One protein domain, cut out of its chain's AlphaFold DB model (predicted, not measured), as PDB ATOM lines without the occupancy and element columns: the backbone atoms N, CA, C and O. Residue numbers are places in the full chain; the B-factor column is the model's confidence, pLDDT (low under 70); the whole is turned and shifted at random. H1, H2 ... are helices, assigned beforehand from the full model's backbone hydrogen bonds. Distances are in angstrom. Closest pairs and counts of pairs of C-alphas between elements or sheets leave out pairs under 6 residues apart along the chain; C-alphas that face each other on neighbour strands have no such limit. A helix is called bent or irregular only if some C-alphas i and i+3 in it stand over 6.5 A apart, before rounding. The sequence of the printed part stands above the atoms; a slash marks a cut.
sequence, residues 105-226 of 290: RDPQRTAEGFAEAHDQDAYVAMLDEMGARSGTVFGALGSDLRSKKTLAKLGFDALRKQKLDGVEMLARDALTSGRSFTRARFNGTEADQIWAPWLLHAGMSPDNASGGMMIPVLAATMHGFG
ATOM      1  N   ARG A 105       8.625  14.282 101.973       92.81
ATOM      2  CA  ARG A 105       8.529  15.483 101.136       92.81
ATOM      3  C   ARG A 105       9.577  15.498 100.029       92.81
ATOM      4  O   ARG A 105       9.245  15.787  98.889       92.81
ATOM      5  N   ASP A 106      10.793  15.088 100.370       94.12
ATOM      6  CA  ASP A 106      11.881  14.843  99.430       94.12
ATOM      7  C   ASP A 106      11.594  13.576  98.582       94.12
ATOM      8  O   ASP A 106      11.512  12.463  99.132       94.12
ATOM      9  N   PRO A 107      11.419  13.718  97.252       94.94
ATOM     10  CA  PRO A 107      11.229  12.589  96.350       94.94
ATOM     11  C   PRO A 107      12.401  11.612  96.316       94.94
ATOM     12  O   PRO A 107      12.175  10.405  96.234       94.94
ATOM     13  N   GLN A 108      13.635  12.110  96.391       95.75
ATOM     14  CA  GLN A 108      14.842  11.289  96.352       95.75
ATOM     15  C   GLN A 108      14.907  10.406  97.595       95.75
ATOM     16  O   GLN A 108      15.054   9.195  97.472       95.75
ATOM     17  N   ARG A 109      14.643  10.971  98.777       96.12
ATOM     18  CA  ARG A 109      14.536  10.188 100.022       96.12
ATOM     19  C   ARG A 109      13.445   9.114  99.960       96.12
ATOM     20  O   ARG A 109      13.554   8.069 100.595       96.12
ATOM     21  N   THR A 110      12.360   9.381  99.235       96.88
ATOM     22  CA  THR A 110      11.298   8.386  99.017       96.88
ATOM     23  C   THR A 110      11.783   7.258  98.114       96.88
ATOM     24  O   THR A 110      11.597   6.092  98.452       96.88
ATOM     25  N   ALA A 111      12.450   7.604  97.011       97.44
ATOM     26  CA  ALA A 111      13.031   6.648  96.076       97.44
ATOM     27  C   ALA A 111      14.103   5.767  96.742       97.44
ATOM     28  O   ALA A 111      14.091   4.559  96.548       97.44
ATOM     29  N   GLU A 112      14.961   6.327  97.601       96.50
ATOM     30  CA  GLU A 112      15.962   5.580  98.387       96.50
ATOM     31  C   GLU A 112      15.349   4.465  99.252       96.50
ATOM     32  O   GLU A 112      16.035   3.505  99.604       96.50
ATOM     33  N   GLY A 113      14.062   4.581  99.600       94.88
ATOM     34  CA  GLY A 113      13.322   3.565 100.347       94.88
ATOM     35  C   GLY A 113      12.883   2.356  99.517       94.88
ATOM     36  O   GLY A 113      12.379   1.397 100.100       94.88
ATOM     37  N   PHE A 114      13.031   2.387  98.190       96.38
ATOM     38  CA  PHE A 114      12.621   1.294  97.307       96.38
ATOM     39  C   PHE A 114      13.749   0.264  97.190       96.38
ATOM     40  O   PHE A 114      14.928   0.625  97.107       96.38
ATOM     41  N   ALA A 115      13.396  -1.022  97.165       94.88
ATOM     42  CA  ALA A 115      14.369  -2.111  97.221       94.88
ATOM     43  C   ALA A 115      15.245  -2.216  95.962       94.88
ATOM     44  O   ALA A 115      16.417  -2.593  96.051       94.88
ATOM     45  N   GLU A 116      14.693  -1.896  94.791       95.31
ATOM     46  CA  GLU A 116      15.382  -2.026  93.508       95.31
ATOM     47  C   GLU A 116      15.838  -0.674  92.963       95.31
ATOM     48  O   GLU A 116      15.029   0.234  92.814       95.31
ATOM     49  N   ALA A 117      17.110  -0.570  92.556       96.06
ATOM     50  CA  ALA A 117      17.668   0.643  91.946       96.06
ATOM     51  C   ALA A 117      16.865   1.124  90.720       96.06
ATOM     52  O   ALA A 117      16.663   2.323  90.545       96.06
ATOM     53  N   HIS A 118      16.354   0.186  89.913       96.81
ATOM     54  CA  HIS A 118      15.485   0.502  88.780       96.81
ATOM     55  C   HIS A 118      14.240   1.288  89.205       96.81
ATOM     56  O   HIS A 118      13.881   2.268  88.555       96.81
ATOM     57  N   ASP A 119      13.607   0.885  90.307       97.75
ATOM     58  CA  ASP A 119      12.384   1.519  90.786       97.75
ATOM     59  C   ASP A 119      12.665   2.900  91.383       97.75
ATOM     60  O   ASP A 119      11.826   3.792  91.256       97.75
ATOM     61  N   GLN A 120      13.849   3.103  91.974       97.94
ATOM     62  CA  GLN A 120      14.293   4.421  92.442       97.94
ATOM     63  C   GLN A 120      14.361   5.408  91.267       97.94
ATOM     64  O   GLN A 120      13.743   6.475  91.306       97.94
ATOM     65  N   ASP A 121      15.039   5.010  90.185       97.44
ATOM     66  CA  ASP A 121      15.161   5.810  88.963       97.44
ATOM     67  C   ASP A 121      13.792   6.028  88.298       97.44
ATOM     68  O   ASP A 121      13.443   7.147  87.907       97.44
ATOM     69  N   ALA A 122      12.977   4.971  88.204       97.50
ATOM     70  CA  ALA A 122      11.645   5.029  87.610       97.50
ATOM     71  C   ALA A 122      10.708   5.975  88.375       97.50
ATOM     72  O   ALA A 122       9.866   6.639  87.751       97.50
ATOM     73  N   TYR A 123      10.866   6.058  89.700       97.75
ATOM     74  CA  TYR A 123      10.084   6.924  90.578       97.75
ATOM     75  C   TYR A 123      10.419   8.398  90.373       97.75
ATOM     76  O   TYR A 123       9.519   9.211  90.154       97.75
ATOM     77  N   VAL A 124      11.708   8.740  90.376       96.62
ATOM     78  CA  VAL A 124      12.163  10.113  90.113       96.62
ATOM     79  C   VAL A 124      11.736  10.544  88.710       96.62
ATOM     80  O   VAL A 124      11.104  11.589  88.554       96.62
ATOM     81  N   ALA A 125      11.940   9.684  87.708       95.50
ATOM     82  CA  ALA A 125      11.506   9.961  86.343       95.50
ATOM     83  C   ALA A 125       9.983  10.171  86.238       95.50
ATOM     84  O   ALA A 125       9.534  11.028  85.481       95.50
ATOM     85  N   MET A 126       9.171   9.439  87.014       95.12
ATOM     86  CA  MET A 126       7.709   9.616  87.026       95.12
ATOM     87  C   MET A 126       7.329  11.032  87.482       95.12
ATOM     88  O   MET A 126       6.426  11.652  86.914       95.12
ATOM     89  N   LEU A 127       8.012  11.546  88.503       94.81
ATOM     90  CA  LEU A 127       7.764  12.880  89.045       94.81
ATOM     91  C   LEU A 127       8.290  13.981  88.124       94.81
ATOM     92  O   LEU A 127       7.590  14.975  87.932       94.81
ATOM     93  N   ASP A 128       9.449  13.788  87.493       92.25
ATOM     94  CA  ASP A 128       9.989  14.722  86.496       92.25
ATOM     95  C   ASP A 128       9.058  14.845  85.281       92.25
ATOM     96  O   ASP A 128       8.732  15.950  84.828       92.25
ATOM     97  N   GLU A 129       8.556  13.711  84.784       89.94
ATOM     98  CA  GLU A 129       7.561  13.656  83.713       89.94
ATOM     99  C   GLU A 129       6.271  14.398  84.094       89.94
ATOM    100  O   GLU A 129       5.736  15.177  83.296       89.94
ATOM    101  N   MET A 130       5.776  14.188  85.317       88.38
ATOM    102  CA  MET A 130       4.594  14.879  85.832       88.38
ATOM    103  C   MET A 130       4.848  16.384  85.999       88.38
ATOM    104  O   MET A 130       4.002  17.196  85.622       88.38
ATOM    105  N   GLY A 131       6.023  16.778  86.490       86.19
ATOM    106  CA  GLY A 131       6.450  18.172  86.613       86.19
ATOM    107  C   GLY A 131       6.436  18.891  85.264       86.19
ATOM    108  O   GLY A 131       5.826  19.959  85.138       86.19
ATOM    109  N   ALA A 132       6.984  18.255  84.225       83.94
ATOM    110  CA  ALA A 132       6.960  18.757  82.849       83.94
ATOM    111  C   ALA A 132       5.536  18.874  82.259       83.94
ATOM    112  O   ALA A 132       5.308  19.645  81.319       83.94
ATOM    113  N   ARG A 133       4.562  18.131  82.801       81.94
ATOM    114  CA  ARG A 133       3.153  18.104  82.355       81.94
ATOM    115  C   ARG A 133       2.188  18.865  83.261       81.94
ATOM    116  O   ARG A 133       1.035  19.069  82.875       81.94
ATOM    117  N   SER A 134       2.653  19.333  84.415       78.00
ATOM    118  CA  SER A 134       1.856  19.934  85.490       78.00
ATOM    119  C   SER A 134       0.864  20.989  84.995       78.00
ATOM    120  O   SER A 134      -0.338  20.843  85.201       78.00
ATOM    121  N   GLY A 135       1.324  22.001  84.254       72.88
ATOM    122  CA  GLY A 135       0.455  23.072  83.755       72.88
ATOM    123  C   GLY A 135      -0.675  22.595  82.830       72.88
ATOM    124  O   GLY A 135      -1.733  23.216  82.791       72.88
ATOM    125  N   THR A 136      -0.482  21.491  82.103       74.50
ATOM    126  CA  THR A 136      -1.520  20.898  81.246       74.50
ATOM    127  C   THR A 136      -2.489  20.048  82.065       74.50
ATOM    128  O   THR A 136      -3.699  20.181  81.897       74.50
ATOM    129  N   VAL A 137      -1.976  19.205  82.965       77.00
ATOM    130  CA  VAL A 137      -2.798  18.289  83.770       77.00
ATOM    131  C   VAL A 137      -3.623  19.048  84.809       77.00
ATOM    132  O   VAL A 137      -4.842  18.901  84.836       77.00
ATOM    133  N   PHE A 138      -3.003  19.922  85.608       73.69
ATOM    134  CA  PHE A 138      -3.729  20.752  86.577       73.69
ATOM    135  C   PHE A 138      -4.661  21.748  85.883       73.69
ATOM    136  O   PHE A 138      -5.768  21.985  86.359       73.69
ATOM    137  N   GLY A 139      -4.258  22.272  84.719       71.69
ATOM    138  CA  GLY A 139      -5.124  23.102  83.886       71.69
ATOM    139  C   GLY A 139      -6.381  22.362  83.419       71.69
ATOM    140  O   GLY A 139      -7.457  22.949  83.416       71.69
ATOM    141  N   ALA A 140      -6.271  21.077  83.069       72.12
ATOM    142  CA  ALA A 140      -7.417  20.252  82.696       72.12
ATOM    143  C   ALA A 140      -8.299  19.898  83.905       72.12
ATOM    144  O   ALA A 140      -9.514  20.084  83.831       72.12
ATOM    145  N   LEU A 141      -7.701  19.454  85.017       75.06
ATOM    146  CA  LEU A 141      -8.418  19.100  86.252       75.06
ATOM    147  C   LEU A 141      -9.170  20.290  86.867       75.06
ATOM    148  O   LEU A 141     -10.243  20.106  87.431       75.06
ATOM    149  N   GLY A 142      -8.631  21.506  86.737       67.56
ATOM    150  CA  GLY A 142      -9.250  22.738  87.233       67.56
ATOM    151  C   GLY A 142     -10.246  23.394  86.272       67.56
ATOM    152  O   GLY A 142     -10.721  24.493  86.551       67.56
ATOM    153  N   SER A 143     -10.542  22.779  85.124       67.00
ATOM    154  CA  SER A 143     -11.365  23.389  84.076       67.00
ATOM    155  C   SER A 143     -12.714  22.700  83.890       67.00
ATOM    156  O   SER A 143     -12.856  21.498  84.109       67.00
ATOM    157  N   ASP A 144     -13.709  23.446  83.399       68.06
ATOM    158  CA  ASP A 144     -14.948  22.839  82.913       68.06
ATOM    159  C   ASP A 144     -14.707  22.140  81.565       68.06
ATOM    160  O   ASP A 144     -14.806  22.737  80.483       68.06
ATOM    161  N   LEU A 145     -14.403  20.845  81.640       62.12
ATOM    162  CA  LEU A 145     -14.162  19.980  80.486       62.12
ATOM    163  C   LEU A 145     -15.416  19.746  79.623       62.12
ATOM    164  O   LEU A 145     -15.301  19.203  78.522       62.12
ATOM    165  N   ARG A 146     -16.612  20.173  80.061       58.50
ATOM    166  CA  ARG A 146     -17.842  20.108  79.248       58.50
ATOM    167  C   ARG A 146     -17.908  21.228  78.211       58.50
ATOM    168  O   ARG A 146     -18.617  21.109  77.208       58.50
ATOM    169  N   SER A 147     -17.143  22.303  78.399       71.31
ATOM    170  CA  SER A 147     -17.022  23.377  77.418       71.31
ATOM    171  C   SER A 147     -16.154  22.937  76.238       71.31
ATOM    172  O   SER A 147     -14.935  22.797  76.349       71.31
ATOM    173  N   LYS A 148     -16.764  22.812  75.051       72.62
ATOM    174  CA  LYS A 148     -16.049  22.493  73.797       72.62
ATOM    175  C   LYS A 148     -14.898  23.465  73.505       72.62
ATOM    176  O   LYS A 148     -13.885  23.056  72.949       72.62
ATOM    177  N   LYS A 149     -15.038  24.743  73.885       73.31
ATOM    178  CA  LYS A 149     -13.991  25.767  73.710       73.31
ATOM    179  C   LYS A 149     -12.816  25.540  74.658       73.31
ATOM    180  O   LYS A 149     -11.668  25.644  74.236       73.31
ATOM    181  N   THR A 150     -13.105  25.212  75.915       70.00
ATOM    182  CA  THR A 150     -12.090  24.915  76.932       70.00
ATOM    183  C   THR A 150     -11.337  23.639  76.571       70.00
ATOM    184  O   THR A 150     -10.110  23.640  76.570       70.00
ATOM    185  N   LEU A 151     -12.055  22.598  76.140       70.81
ATOM    186  CA  LEU A 151     -11.467  21.337  75.698       70.81
ATOM    187  C   LEU A 151     -10.590  21.509  74.447       70.81
ATOM    188  O   LEU A 151      -9.478  20.990  74.402       70.81
ATOM    189  N   ALA A 152     -11.043  22.288  73.457       73.44
ATOM    190  CA  ALA A 152     -10.248  22.591  72.267       73.44
ATOM    191  C   ALA A 152      -8.981  23.395  72.600       73.44
ATOM    192  O   ALA A 152      -7.913  23.108  72.062       73.44
ATOM    193  N   LYS A 153      -9.079  24.374  73.511       75.25
ATOM    194  CA  LYS A 153      -7.930  25.159  73.981       75.25
ATOM    195  C   LYS A 153      -6.921  24.280  74.719       75.25
ATOM    196  O   LYS A 153      -5.740  24.326  74.398       75.25
ATOM    197  N   LEU A 154      -7.384  23.449  75.652       71.25
ATOM    198  CA  LEU A 154      -6.531  22.514  76.386       71.25
ATOM    199  C   LEU A 154      -5.873  21.497  75.457       71.25
ATOM    200  O   LEU A 154      -4.678  21.261  75.585       71.25
ATOM    201  N   GLY A 155      -6.615  20.946  74.493       71.94
ATOM    202  CA  GLY A 155      -6.071  20.031  73.490       71.94
ATOM    203  C   GLY A 155      -5.004  20.691  72.615       71.94
ATOM    204  O   GLY A 155      -3.952  20.101  72.379       71.94
ATOM    205  N   PHE A 156      -5.226  21.936  72.187       74.25
ATOM    206  CA  PHE A 156      -4.240  22.707  71.427       74.25
ATOM    207  C   PHE A 156      -2.991  23.036  72.257       74.25
ATOM    208  O   PHE A 156      -1.870  22.838  71.788       74.25
ATOM    209  N   ASP A 157      -3.167  23.494  73.497       71.69
ATOM    210  CA  ASP A 157      -2.063  23.811  74.406       71.69
ATOM    211  C   ASP A 157      -1.270  22.553  74.786       71.69
ATOM    212  O   ASP A 157      -0.040  22.595  74.842       71.69
ATOM    213  N   ALA A 158      -1.952  21.423  74.989       70.75
ATOM    214  CA  ALA A 158      -1.337  20.122  75.219       70.75
ATOM    215  C   ALA A 158      -0.533  19.672  73.997       70.75
ATOM    216  O   ALA A 158       0.649  19.373  74.137       70.75
ATOM    217  N   LEU A 159      -1.110  19.716  72.793       73.12
ATOM    218  CA  LEU A 159      -0.416  19.342  71.558       73.12
ATOM    219  C   LEU A 159       0.805  20.235  71.292       73.12
ATOM    220  O   LEU A 159       1.859  19.749  70.885       73.12
ATOM    221  N   ARG A 160       0.695  21.539  71.566       75.75
ATOM    222  CA  ARG A 160       1.792  22.501  71.405       75.75
ATOM    223  C   ARG A 160       2.929  22.263  72.400       75.75
ATOM    224  O   ARG A 160       4.089  22.413  72.024       75.75
ATOM    225  N   LYS A 161       2.612  21.950  73.660       72.06
ATOM    226  CA  LYS A 161       3.602  21.825  74.746       72.06
ATOM    227  C   LYS A 161       4.186  20.418  74.875       72.06
ATOM    228  O   LYS A 161       5.373  20.290  75.140       72.06
ATOM    229  N   GLN A 162       3.366  19.388  74.677       67.50
ATOM    230  CA  GLN A 162       3.709  17.977  74.905       67.50
ATOM    231  C   GLN A 162       3.959  17.194  73.610       67.50
ATOM    232  O   GLN A 162       4.435  16.062  73.671       67.50
ATOM    233  N   LYS A 163       3.683  17.792  72.439       75.12
ATOM    234  CA  LYS A 163       3.730  17.129  71.120       75.12
ATOM    235  C   LYS A 163       2.765  15.929  71.051       75.12
ATOM    236  O   LYS A 163       2.021  15.666  71.990       75.12
ATOM    237  N   LEU A 164       2.712  15.243  69.907       71.81
ATOM    238  CA  LEU A 164       1.797  14.108  69.699       71.81
ATOM    239  C   LEU A 164       2.077  12.966  70.683       71.81
ATOM    240  O   LEU A 164       1.160  12.524  71.369       71.81
ATOM    241  N   ASP A 165       3.345  12.584  70.825       69.19
ATOM    242  CA  ASP A 165       3.763  11.463  71.677       69.19
ATOM    243  C   ASP A 165       3.407  11.690  73.161       69.19
ATOM    244  O   ASP A 165       2.949  10.781  73.852       69.19
ATOM    245  N   GLY A 166       3.554  12.923  73.664       71.12
ATOM    246  CA  GLY A 166       3.194  13.260  75.044       71.12
ATOM    247  C   GLY A 166       1.682  13.309  75.284       71.12
ATOM    248  O   GLY A 166       1.221  12.950  76.367       71.12
ATOM    249  N   VAL A 167       0.897  13.708  74.277       72.81
ATOM    250  CA  VAL A 167      -0.574  13.654  74.335       72.81
ATOM    251  C   VAL A 167      -1.071  12.208  74.298       72.81
ATOM    252  O   VAL A 167      -1.981  11.867  75.051       72.81
ATOM    253  N   GLU A 168      -0.469  11.351  73.470       75.56
ATOM    254  CA  GLU A 168      -0.796   9.922  73.409       75.56
ATOM    255  C   GLU A 168      -0.533   9.233  74.749       75.56
ATOM    256  O   GLU A 168      -1.394   8.518  75.260       75.56
ATOM    257  N   MET A 169       0.619   9.498  75.363       72.94
ATOM    258  CA  MET A 169       0.949   8.950  76.676       72.94
ATOM    259  C   MET A 169      -0.002   9.448  77.769       72.94
ATOM    260  O   MET A 169      -0.499   8.642  78.544       72.94
ATOM    261  N   LEU A 170      -0.339  10.743  77.791       75.50
ATOM    262  CA  LEU A 170      -1.348  11.274  78.717       75.50
ATOM    263  C   LEU A 170      -2.709  10.592  78.534       75.50
ATOM    264  O   LEU A 170      -3.367  10.253  79.515       75.50
ATOM    265  N   ALA A 171      -3.130  10.368  77.286       79.25
ATOM    266  CA  ALA A 171      -4.363   9.648  76.993       79.25
ATOM    267  C   ALA A 171      -4.286   8.190  77.464       79.25
ATOM    268  O   ALA A 171      -5.242   7.677  78.043       79.25
ATOM    269  N   ARG A 172      -3.139   7.531  77.271       81.31
ATOM    270  CA  ARG A 172      -2.897   6.170  77.752       81.31
ATOM    271  C   ARG A 172      -2.978   6.095  79.274       81.31
ATOM    272  O   ARG A 172      -3.704   5.246  79.788       81.31
ATOM    273  N   ASP A 173      -2.309   6.994  79.988       82.25
ATOM    274  CA  ASP A 173      -2.311   7.035  81.455       82.25
ATOM    275  C   ASP A 173      -3.710   7.352  82.004       82.25
ATOM    276  O   ASP A 173      -4.160   6.737  82.973       82.25
ATOM    277  N   ALA A 174      -4.451   8.241  81.334       81.75
ATOM    278  CA  ALA A 174      -5.837   8.566  81.672       81.75
ATOM    279  C   ALA A 174      -6.814   7.398  81.442       81.75
ATOM    280  O   ALA A 174      -7.863   7.341  82.081       81.75
ATOM    281  N   LEU A 175      -6.490   6.453  80.559       86.56
ATOM    282  CA  LEU A 175      -7.293   5.249  80.312       86.56
ATOM    283  C   LEU A 175      -6.830   4.040  81.137       86.56
ATOM    284  O   LEU A 175      -7.547   3.044  81.222       86.56
ATOM    285  N   THR A 176      -5.655   4.125  81.758       91.25
ATOM    286  CA  THR A 176      -5.042   3.025  82.507       91.25
ATOM    287  C   THR A 176      -5.420   3.097  83.985       91.25
ATOM    288  O   THR A 176      -5.611   4.175  84.554       91.25
ATOM    289  N   SER A 177      -5.547   1.934  84.626       94.38
ATOM    290  CA  SER A 177      -5.779   1.870  86.068       94.38
ATOM    291  C   SER A 177      -4.515   2.157  86.871       94.38
ATOM    292  O   SER A 177      -3.407   1.939  86.384       94.38
ATOM    293  N   GLY A 178      -4.668   2.607  88.117       93.69
ATOM    294  CA  GLY A 178      -3.526   2.872  88.999       93.69
ATOM    295  C   GLY A 178      -2.653   1.632  89.189       93.69
ATOM    296  O   GLY A 178      -1.438   1.697  89.029       93.69
ATOM    297  N   ARG A 179      -3.290   0.473  89.390       93.94
ATOM    298  CA  ARG A 179      -2.603  -0.821  89.510       93.94
ATOM    299  C   ARG A 179      -1.832  -1.210  88.248       93.94
ATOM    300  O   ARG A 179      -0.749  -1.782  88.331       93.94
ATOM    301  N   SER A 180      -2.415  -0.983  87.072       94.00
ATOM    302  CA  SER A 180      -1.756  -1.334  85.807       94.00
ATOM    303  C   SER A 180      -0.587  -0.396  85.525       94.00
ATOM    304  O   SER A 180       0.442  -0.839  85.030       94.00
ATOM    305  N   PHE A 181      -0.738   0.881  85.880       94.56
ATOM    306  CA  PHE A 181       0.313   1.884  85.774       94.56
ATOM    307  C   PHE A 181       1.518   1.537  86.654       94.56
ATOM    308  O   PHE A 181       2.638   1.493  86.149       94.56
ATOM    309  N   THR A 182       1.301   1.213  87.934       95.06
ATOM    310  CA  THR A 182       2.397   0.854  88.850       95.06
ATOM    311  C   THR A 182       3.116  -0.411  88.390       95.06
ATOM    312  O   THR A 182       4.331  -0.399  88.227       95.06
ATOM    313  N   ARG A 183       2.376  -1.471  88.047       94.25
ATOM    314  CA  ARG A 183       2.958  -2.738  87.561       94.25
ATOM    315  C   ARG A 183       3.701  -2.636  86.231       94.25
ATOM    316  O   ARG A 183       4.527  -3.491  85.939       94.25
ATOM    317  N   ALA A 184       3.361  -1.664  85.389       93.88
ATOM    318  CA  ALA A 184       4.035  -1.473  84.108       93.88
ATOM    319  C   ALA A 184       5.364  -0.712  84.240       93.88
ATOM    320  O   ALA A 184       6.158  -0.738  83.300       93.88
ATOM    321  N   ARG A 185       5.578  -0.010  85.360       94.56
ATOM    322  CA  ARG A 185       6.707   0.907  85.555       94.56
ATOM    323  C   ARG A 185       7.668   0.481  86.663       94.56
ATOM    324  O   ARG A 185       8.830   0.857  86.594       94.56
ATOM    325  N   PHE A 186       7.184  -0.259  87.656       97.25
ATOM    326  CA  PHE A 186       7.957  -0.679  88.819       97.25
ATOM    327  C   PHE A 186       7.995  -2.207  88.905       97.25
ATOM    328  O   PHE A 186       6.989  -2.872  88.634       97.25
ATOM    329  N   ASN A 187       9.144  -2.755  89.293       96.31
ATOM    330  CA  ASN A 187       9.322  -4.180  89.573       96.31
ATOM    331  C   ASN A 187       8.775  -4.539  90.965       96.31
ATOM    332  O   ASN A 187       8.135  -5.580  91.145       96.31
ATOM    333  N   GLY A 188       9.016  -3.660  91.934       94.12
ATOM    334  CA  GLY A 188       8.549  -3.723  93.307       94.12
ATOM    335  C   GLY A 188       7.101  -3.269  93.482       94.12
ATOM    336  O   GLY A 188       6.377  -2.920  92.546       94.12
ATOM    337  N   THR A 189       6.651  -3.286  94.735       94.31
ATOM    338  CA  THR A 189       5.265  -2.941  95.112       94.31
ATOM    339  C   THR A 189       5.169  -1.655  95.927       94.31
ATOM    340  O   THR A 189       4.065  -1.211  96.235       94.31
ATOM    341  N   GLU A 190       6.297  -1.030  96.248       95.75
ATOM    342  CA  GLU A 190       6.421   0.123  97.136       95.75
ATOM    343  C   GLU A 190       5.604   1.315  96.627       95.75
ATOM    344  O   GLU A 190       4.800   1.879  97.370       95.75
ATOM    345  N   ALA A 191       5.720   1.646  95.336       95.00
ATOM    346  CA  ALA A 191       4.939   2.717  94.719       95.00
ATOM    347  C   ALA A 191       3.421   2.447  94.772       95.00
ATOM    348  O   ALA A 191       2.643   3.358  95.061       95.00
ATOM    349  N   ASP A 192       2.991   1.200  94.544       93.62
ATOM    350  CA  ASP A 192       1.582   0.796  94.661       93.62
ATOM    351  C   ASP A 192       1.099   0.912  96.114       93.62
ATOM    352  O   ASP A 192       0.046   1.489  96.378       93.62
ATOM    353  N   GLN A 193       1.901   0.448  97.075       93.56
ATOM    354  CA  GLN A 193       1.578   0.518  98.499       93.56
ATOM    355  C   GLN A 193       1.474   1.950  99.021       93.56
ATOM    356  O   GLN A 193       0.624   2.218  99.872       93.56
ATOM    357  N   ILE A 194       2.318   2.861  98.539       95.38
ATOM    358  CA  ILE A 194       2.276   4.269  98.941       95.38
ATOM    359  C   ILE A 194       1.047   4.952  98.337       95.38
ATOM    360  O   ILE A 194       0.322   5.621  99.068       95.38
ATOM    361  N   TRP A 195       0.797   4.788  97.031       95.44
ATOM    362  CA  TRP A 195      -0.126   5.662  96.292       95.44
ATOM    363  C   TRP A 195      -1.526   5.086  96.048       95.44
ATOM    364  O   TRP A 195      -2.477   5.859  95.916       95.44
ATOM    365  N   ALA A 196      -1.714   3.763  96.052       93.19
ATOM    366  CA  ALA A 196      -3.047   3.172  95.908       93.19
ATOM    367  C   ALA A 196      -4.030   3.580  97.031       93.19
ATOM    368  O   ALA A 196      -5.192   3.851  96.714       93.19
ATOM    369  N   PRO A 197      -3.620   3.711  98.314       94.00
ATOM    370  CA  PRO A 197      -4.493   4.260  99.355       94.00
ATOM    371  C   PRO A 197      -4.988   5.682  99.058       94.00
ATOM    372  O   PRO A 197      -6.117   6.023  99.404       94.00
ATOM    373  N   TRP A 198      -4.191   6.499  98.365       93.69
ATOM    374  CA  TRP A 198      -4.587   7.857  97.985       93.69
ATOM    375  C   TRP A 198      -5.590   7.884  96.829       93.69
ATOM    376  O   TRP A 198      -6.443   8.769  96.783       93.69
ATOM    377  N   LEU A 199      -5.569   6.884  95.941       93.44
ATOM    378  CA  LEU A 199      -6.663   6.686  94.984       93.44
ATOM    379  C   LEU A 199      -7.971   6.370  95.713       93.44
ATOM    380  O   LEU A 199      -8.994   6.991  95.424       93.44
ATOM    381  N   LEU A 200      -7.924   5.462  96.693       92.50
ATOM    382  CA  LEU A 200      -9.092   5.098  97.502       92.50
ATOM    383  C   LEU A 200      -9.630   6.300  98.284       92.50
ATOM    384  O   LEU A 200     -10.842   6.505  98.320       92.50
ATOM    385  N   HIS A 201      -8.741   7.119  98.851       89.69
ATOM    386  CA  HIS A 201      -9.100   8.380  99.500       89.69
ATOM    387  C   HIS A 201      -9.854   9.323  98.550       89.69
ATOM    388  O   HIS A 201     -10.848   9.930  98.940       89.69
ATOM    389  N   ALA A 202      -9.441   9.386  97.282       86.81
ATOM    390  CA  ALA A 202     -10.116  10.151  96.236       86.81
ATOM    391  C   ALA A 202     -11.368   9.451  95.653       86.81
ATOM    392  O   ALA A 202     -11.893   9.882  94.625       86.81
ATOM    393  N   GLY A 203     -11.852   8.365  96.271       88.62
ATOM    394  CA  GLY A 203     -13.033   7.620  95.822       88.62
ATOM    395  C   GLY A 203     -12.805   6.767  94.569       88.62
ATOM    396  O   GLY A 203     -13.767   6.323  93.939       88.62
ATOM    397  N   MET A 204     -11.550   6.529  94.185       88.81
ATOM    398  CA  MET A 204     -11.185   5.710  93.033       88.81
ATOM    399  C   MET A 204     -10.634   4.356  93.478       88.81
ATOM    400  O   MET A 204      -9.669   4.272  94.232       88.81
ATOM    401  N   SER A 205     -11.208   3.273  92.955       92.00
ATOM    402  CA  SER A 205     -10.590   1.951  93.085       92.00
ATOM    403  C   SER A 205      -9.237   1.933  92.354       92.00
ATOM    404  O   SER A 205      -9.134   2.551  91.290       92.00
ATOM    405  N   PRO A 206      -8.224   1.180  92.829       91.06
ATOM    406  CA  PRO A 206      -6.965   0.980  92.106       91.06
ATOM    407  C   PRO A 206      -7.136   0.460  90.670       91.06
ATOM    408  O   PRO A 206      -6.238   0.620  89.845       91.06
ATOM    409  N   ASP A 207      -8.288  -0.149  90.375       92.19
ATOM    410  CA  ASP A 207      -8.633  -0.721  89.073       92.19
ATOM    411  C   ASP A 207      -9.484   0.222  88.191       92.19
ATOM    412  O   ASP A 207      -9.739  -0.091  87.028       92.19
ATOM    413  N   ASN A 208      -9.878   1.400  88.693       89.69
ATOM    414  CA  ASN A 208     -10.583   2.404  87.895       89.69
ATOM    415  C   ASN A 208      -9.659   3.000  86.827       89.69
ATOM    416  O   ASN A 208      -8.506   3.334  87.107       89.69
ATOM    417  N   ALA A 209     -10.199   3.221  85.625       85.81
ATOM    418  CA  ALA A 209      -9.547   4.053  84.616       85.81
ATOM    419  C   ALA A 209      -9.234   5.444  85.197       85.81
ATOM    420  O   ALA A 209      -9.940   5.913  86.090       85.81
ATOM    421  N   SER A 210      -8.189   6.093  84.683       86.25
ATOM    422  CA  SER A 210      -7.569   7.344  85.161       86.25
ATOM    423  C   SER A 210      -6.698   7.238  86.409       86.25
ATOM    424  O   SER A 210      -5.945   8.171  86.693       86.25
ATOM    425  N   GLY A 211      -6.689   6.091  87.095       88.25
ATOM    426  CA  GLY A 211      -5.769   5.864  88.209       88.25
ATOM    427  C   GLY A 211      -4.296   6.009  87.805       88.25
ATOM    428  O   GLY A 211      -3.504   6.509  88.600       88.25
ATOM    429  N   GLY A 212      -3.940   5.655  86.561       89.81
ATOM    430  CA  GLY A 212      -2.580   5.821  86.038       89.81
ATOM    431  C   GLY A 212      -2.140   7.281  85.910       89.81
ATOM    432  O   GLY A 212      -0.985   7.595  86.163       89.81
ATOM    433  N   MET A 213      -3.071   8.192  85.617       90.44
ATOM    434  CA  MET A 213      -2.817   9.637  85.645       90.44
ATOM    435  C   MET A 213      -2.839  10.193  87.076       90.44
ATOM    436  O   MET A 213      -2.060  11.084  87.414       90.44
ATOM    437  N   MET A 214      -3.736   9.688  87.924       91.81
ATOM    438  CA  MET A 214      -3.950  10.235  89.263       91.81
ATOM    439  C   MET A 214      -2.831   9.890  90.250       91.81
ATOM    440  O   MET A 214      -2.552  10.709  91.121       91.81
ATOM    441  N   ILE A 215      -2.150   8.746  90.106       94.56
ATOM    442  CA  ILE A 215      -0.996   8.400  90.958       94.56
ATOM    443  C   ILE A 215       0.121   9.454  90.854       94.56
ATOM    444  O   ILE A 215       0.465  10.030  91.888       94.56
ATOM    445  N   PRO A 216       0.651   9.790  89.657       93.44
ATOM    446  CA  PRO A 216       1.647  10.851  89.521       93.44
ATOM    447  C   PRO A 216       1.160  12.213  90.025       93.44
ATOM    448  O   PRO A 216       1.933  12.941  90.640       93.44
ATOM    449  N   VAL A 217      -0.117  12.557  89.809       90.81
ATOM    450  CA  VAL A 217      -0.702  13.820  90.296       90.81
ATOM    451  C   VAL A 217      -0.695  13.882  91.822       90.81
ATOM    452  O   VAL A 217      -0.268  14.890  92.388       90.81
ATOM    453  N   LEU A 218      -1.141  12.818  92.492       92.44
ATOM    454  CA  LEU A 218      -1.162  12.725  93.954       92.44
ATOM    455  C   LEU A 218       0.261  12.771  94.517       92.44
ATOM    456  O   LEU A 218       0.536  13.577  95.408       92.44
ATOM    457  N   ALA A 219       1.174  11.992  93.931       94.56
ATOM    458  CA  ALA A 219       2.575  11.964  94.327       94.56
ATOM    459  C   ALA A 219       3.234  13.343  94.190       94.56
ATOM    460  O   ALA A 219       3.780  13.869  95.159       94.56
ATOM    461  N   ALA A 220       3.115  13.982  93.023       92.06
ATOM    462  CA  ALA A 220       3.686  15.304  92.777       92.06
ATOM    463  C   ALA A 220       3.085  16.379  93.695       92.06
ATOM    464  O   ALA A 220       3.814  17.226  94.211       92.06
ATOM    465  N   THR A 221       1.773  16.330  93.943       88.94
ATOM    466  CA  THR A 221       1.100  17.278  94.845       88.94
ATOM    467  C   THR A 221       1.620  17.133  96.272       88.94
ATOM    468  O   THR A 221       1.951  18.131  96.908       88.94
ATOM    469  N   MET A 222       1.740  15.902  96.770       91.81
ATOM    470  CA  MET A 222       2.189  15.648  98.136       91.81
ATOM    471  C   MET A 222       3.685  15.910  98.323       91.81
ATOM    472  O   MET A 222       4.055  16.517  99.321       91.81
ATOM    473  N   HIS A 223       4.545  15.553  97.369       93.38
ATOM    474  CA  HIS A 223       5.960  15.936  97.432       93.38
ATOM    475  C   HIS A 223       6.143  17.460  97.372       93.38
ATOM    476  O   HIS A 223       6.891  18.025  98.167       93.38
ATOM    477  N   GLY A 224       5.421  18.142  96.476       90.00
ATOM    478  CA  GLY A 224       5.559  19.586  96.275       90.00
ATOM    479  C   GLY A 224       4.975  20.426  97.413       90.00
ATOM    480  O   GLY A 224       5.639  21.318  97.940       90.00
ATOM    481  N   PHE A 225       3.736  20.142  97.818       89.00
ATOM    482  CA  PHE A 225       3.002  20.953  98.796       89.00
ATOM    483  C   PHE A 225       2.932  20.314 100.183       89.00
ATOM    484  O   PHE A 225       2.672  21.018 101.159       89.00
ATOM    485  N   GLY A 226       3.273  19.036 100.336       92.69
ATOM    486  CA  GLY A 226       3.136  18.308 101.598       92.69
ATOM    487  C   GLY A 226       1.676  18.043 101.957       92.69
ATOM    488  O   GLY A 226       0.798  17.997 101.097       92.69
TER     489      GLY A 226
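Overview. This is residues 105 to 226 of the 290 residues of an uncharacterized protein of Dietzia sp. oral taxon 368 (UniProt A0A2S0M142). H6 lies in the middle of a helical body: H2 and H5 cross it, and H3b and H4 pack on its first residues, 211 to 215. At one end of the long axis, H2 beyond its kink near residue 135 and the arm H3a make a helical hairpin that extends the body; H1 packs by the first part of H2 at the other end. The printed part has 122 residues with six named helices, H1 to H6 in order, and no named strand: the class is all helix, and the packing is mostly crossed. The whole is compact, with a radius of gyration of the C-alphas of 14.5 A, yet elongated, spanning 46 by 27 by 26 A.

Arrangement. H1, residues 107 to 111, touches residues 119 to 124 of H2, residues 117 to 141; the closest C-alphas, of Ala 111 and Gln 120, are 4.4 A apart. H2 is irregular, with C-alphas 132 and 135 7.9 A apart, and has a kink of 67 degrees near residue 135. H3, residues 148 to 175, was assigned as one helix by its hydrogen bonds but is bent, with C-alphas 161 and 164 9.4 A apart; its arms are H3a, residues 148 to 161, and H3b, residues 164 to 175. H2 and H3a form a helical hairpin at a steep tilt of 40 degrees, opposite ways, closest at the C-alphas of Thr 136 and Ala 158, 6.1 A. H4, residues 178 to 185, and H5, residues 190 to 201, form another at a shallow tilt of 20 degrees, closest at Thr 182 and Asp 192, C-alphas 5.9 A apart. H5 is only just irregular, with C-alphas 194 and 197 6.8 A apart. H6, residues 211 to 225, is the hub. It touches H2, about perpendicular at 89 degrees, with the C-alphas of Leu 127 and Ala 220 closest at 6.0 A. It touches H3b at Asp 173 and Gly 212, closest C-alphas 4.7 A, H4 at Gly 178 and Gly 211, 3.8 A, and H5 at Trp 195 and Ile 215, 6.1 A. H3a and H6 are apart. Every O i to N i+4 pair is within hydrogen-bond range in H1, H3a, H3b and H4, against 19 of 21 in H2, 6 of 8 in H5 and 10 of 11 in H6.

Along the chain. H1 begins at C-alpha 107 (11.229, 12.589, 96.350). H2 is 32.5 A from first to last C-alpha, H3a 19.7 A, H3b 16.5 A, H5 17.7 A and H6 20.4 A; H1 and H4 are shorter. H6 ends at C-alpha 225 (3.002, 20.953, 98.796).

Size, cuts and confidence. The C-alphas farthest apart, of Ala 115 and Lys 149, are 46.2 A apart. The printed part has no cut and no long link. Its mean pLDDT is 86.2, with residues 142 to 146, 162 and 165 under 70.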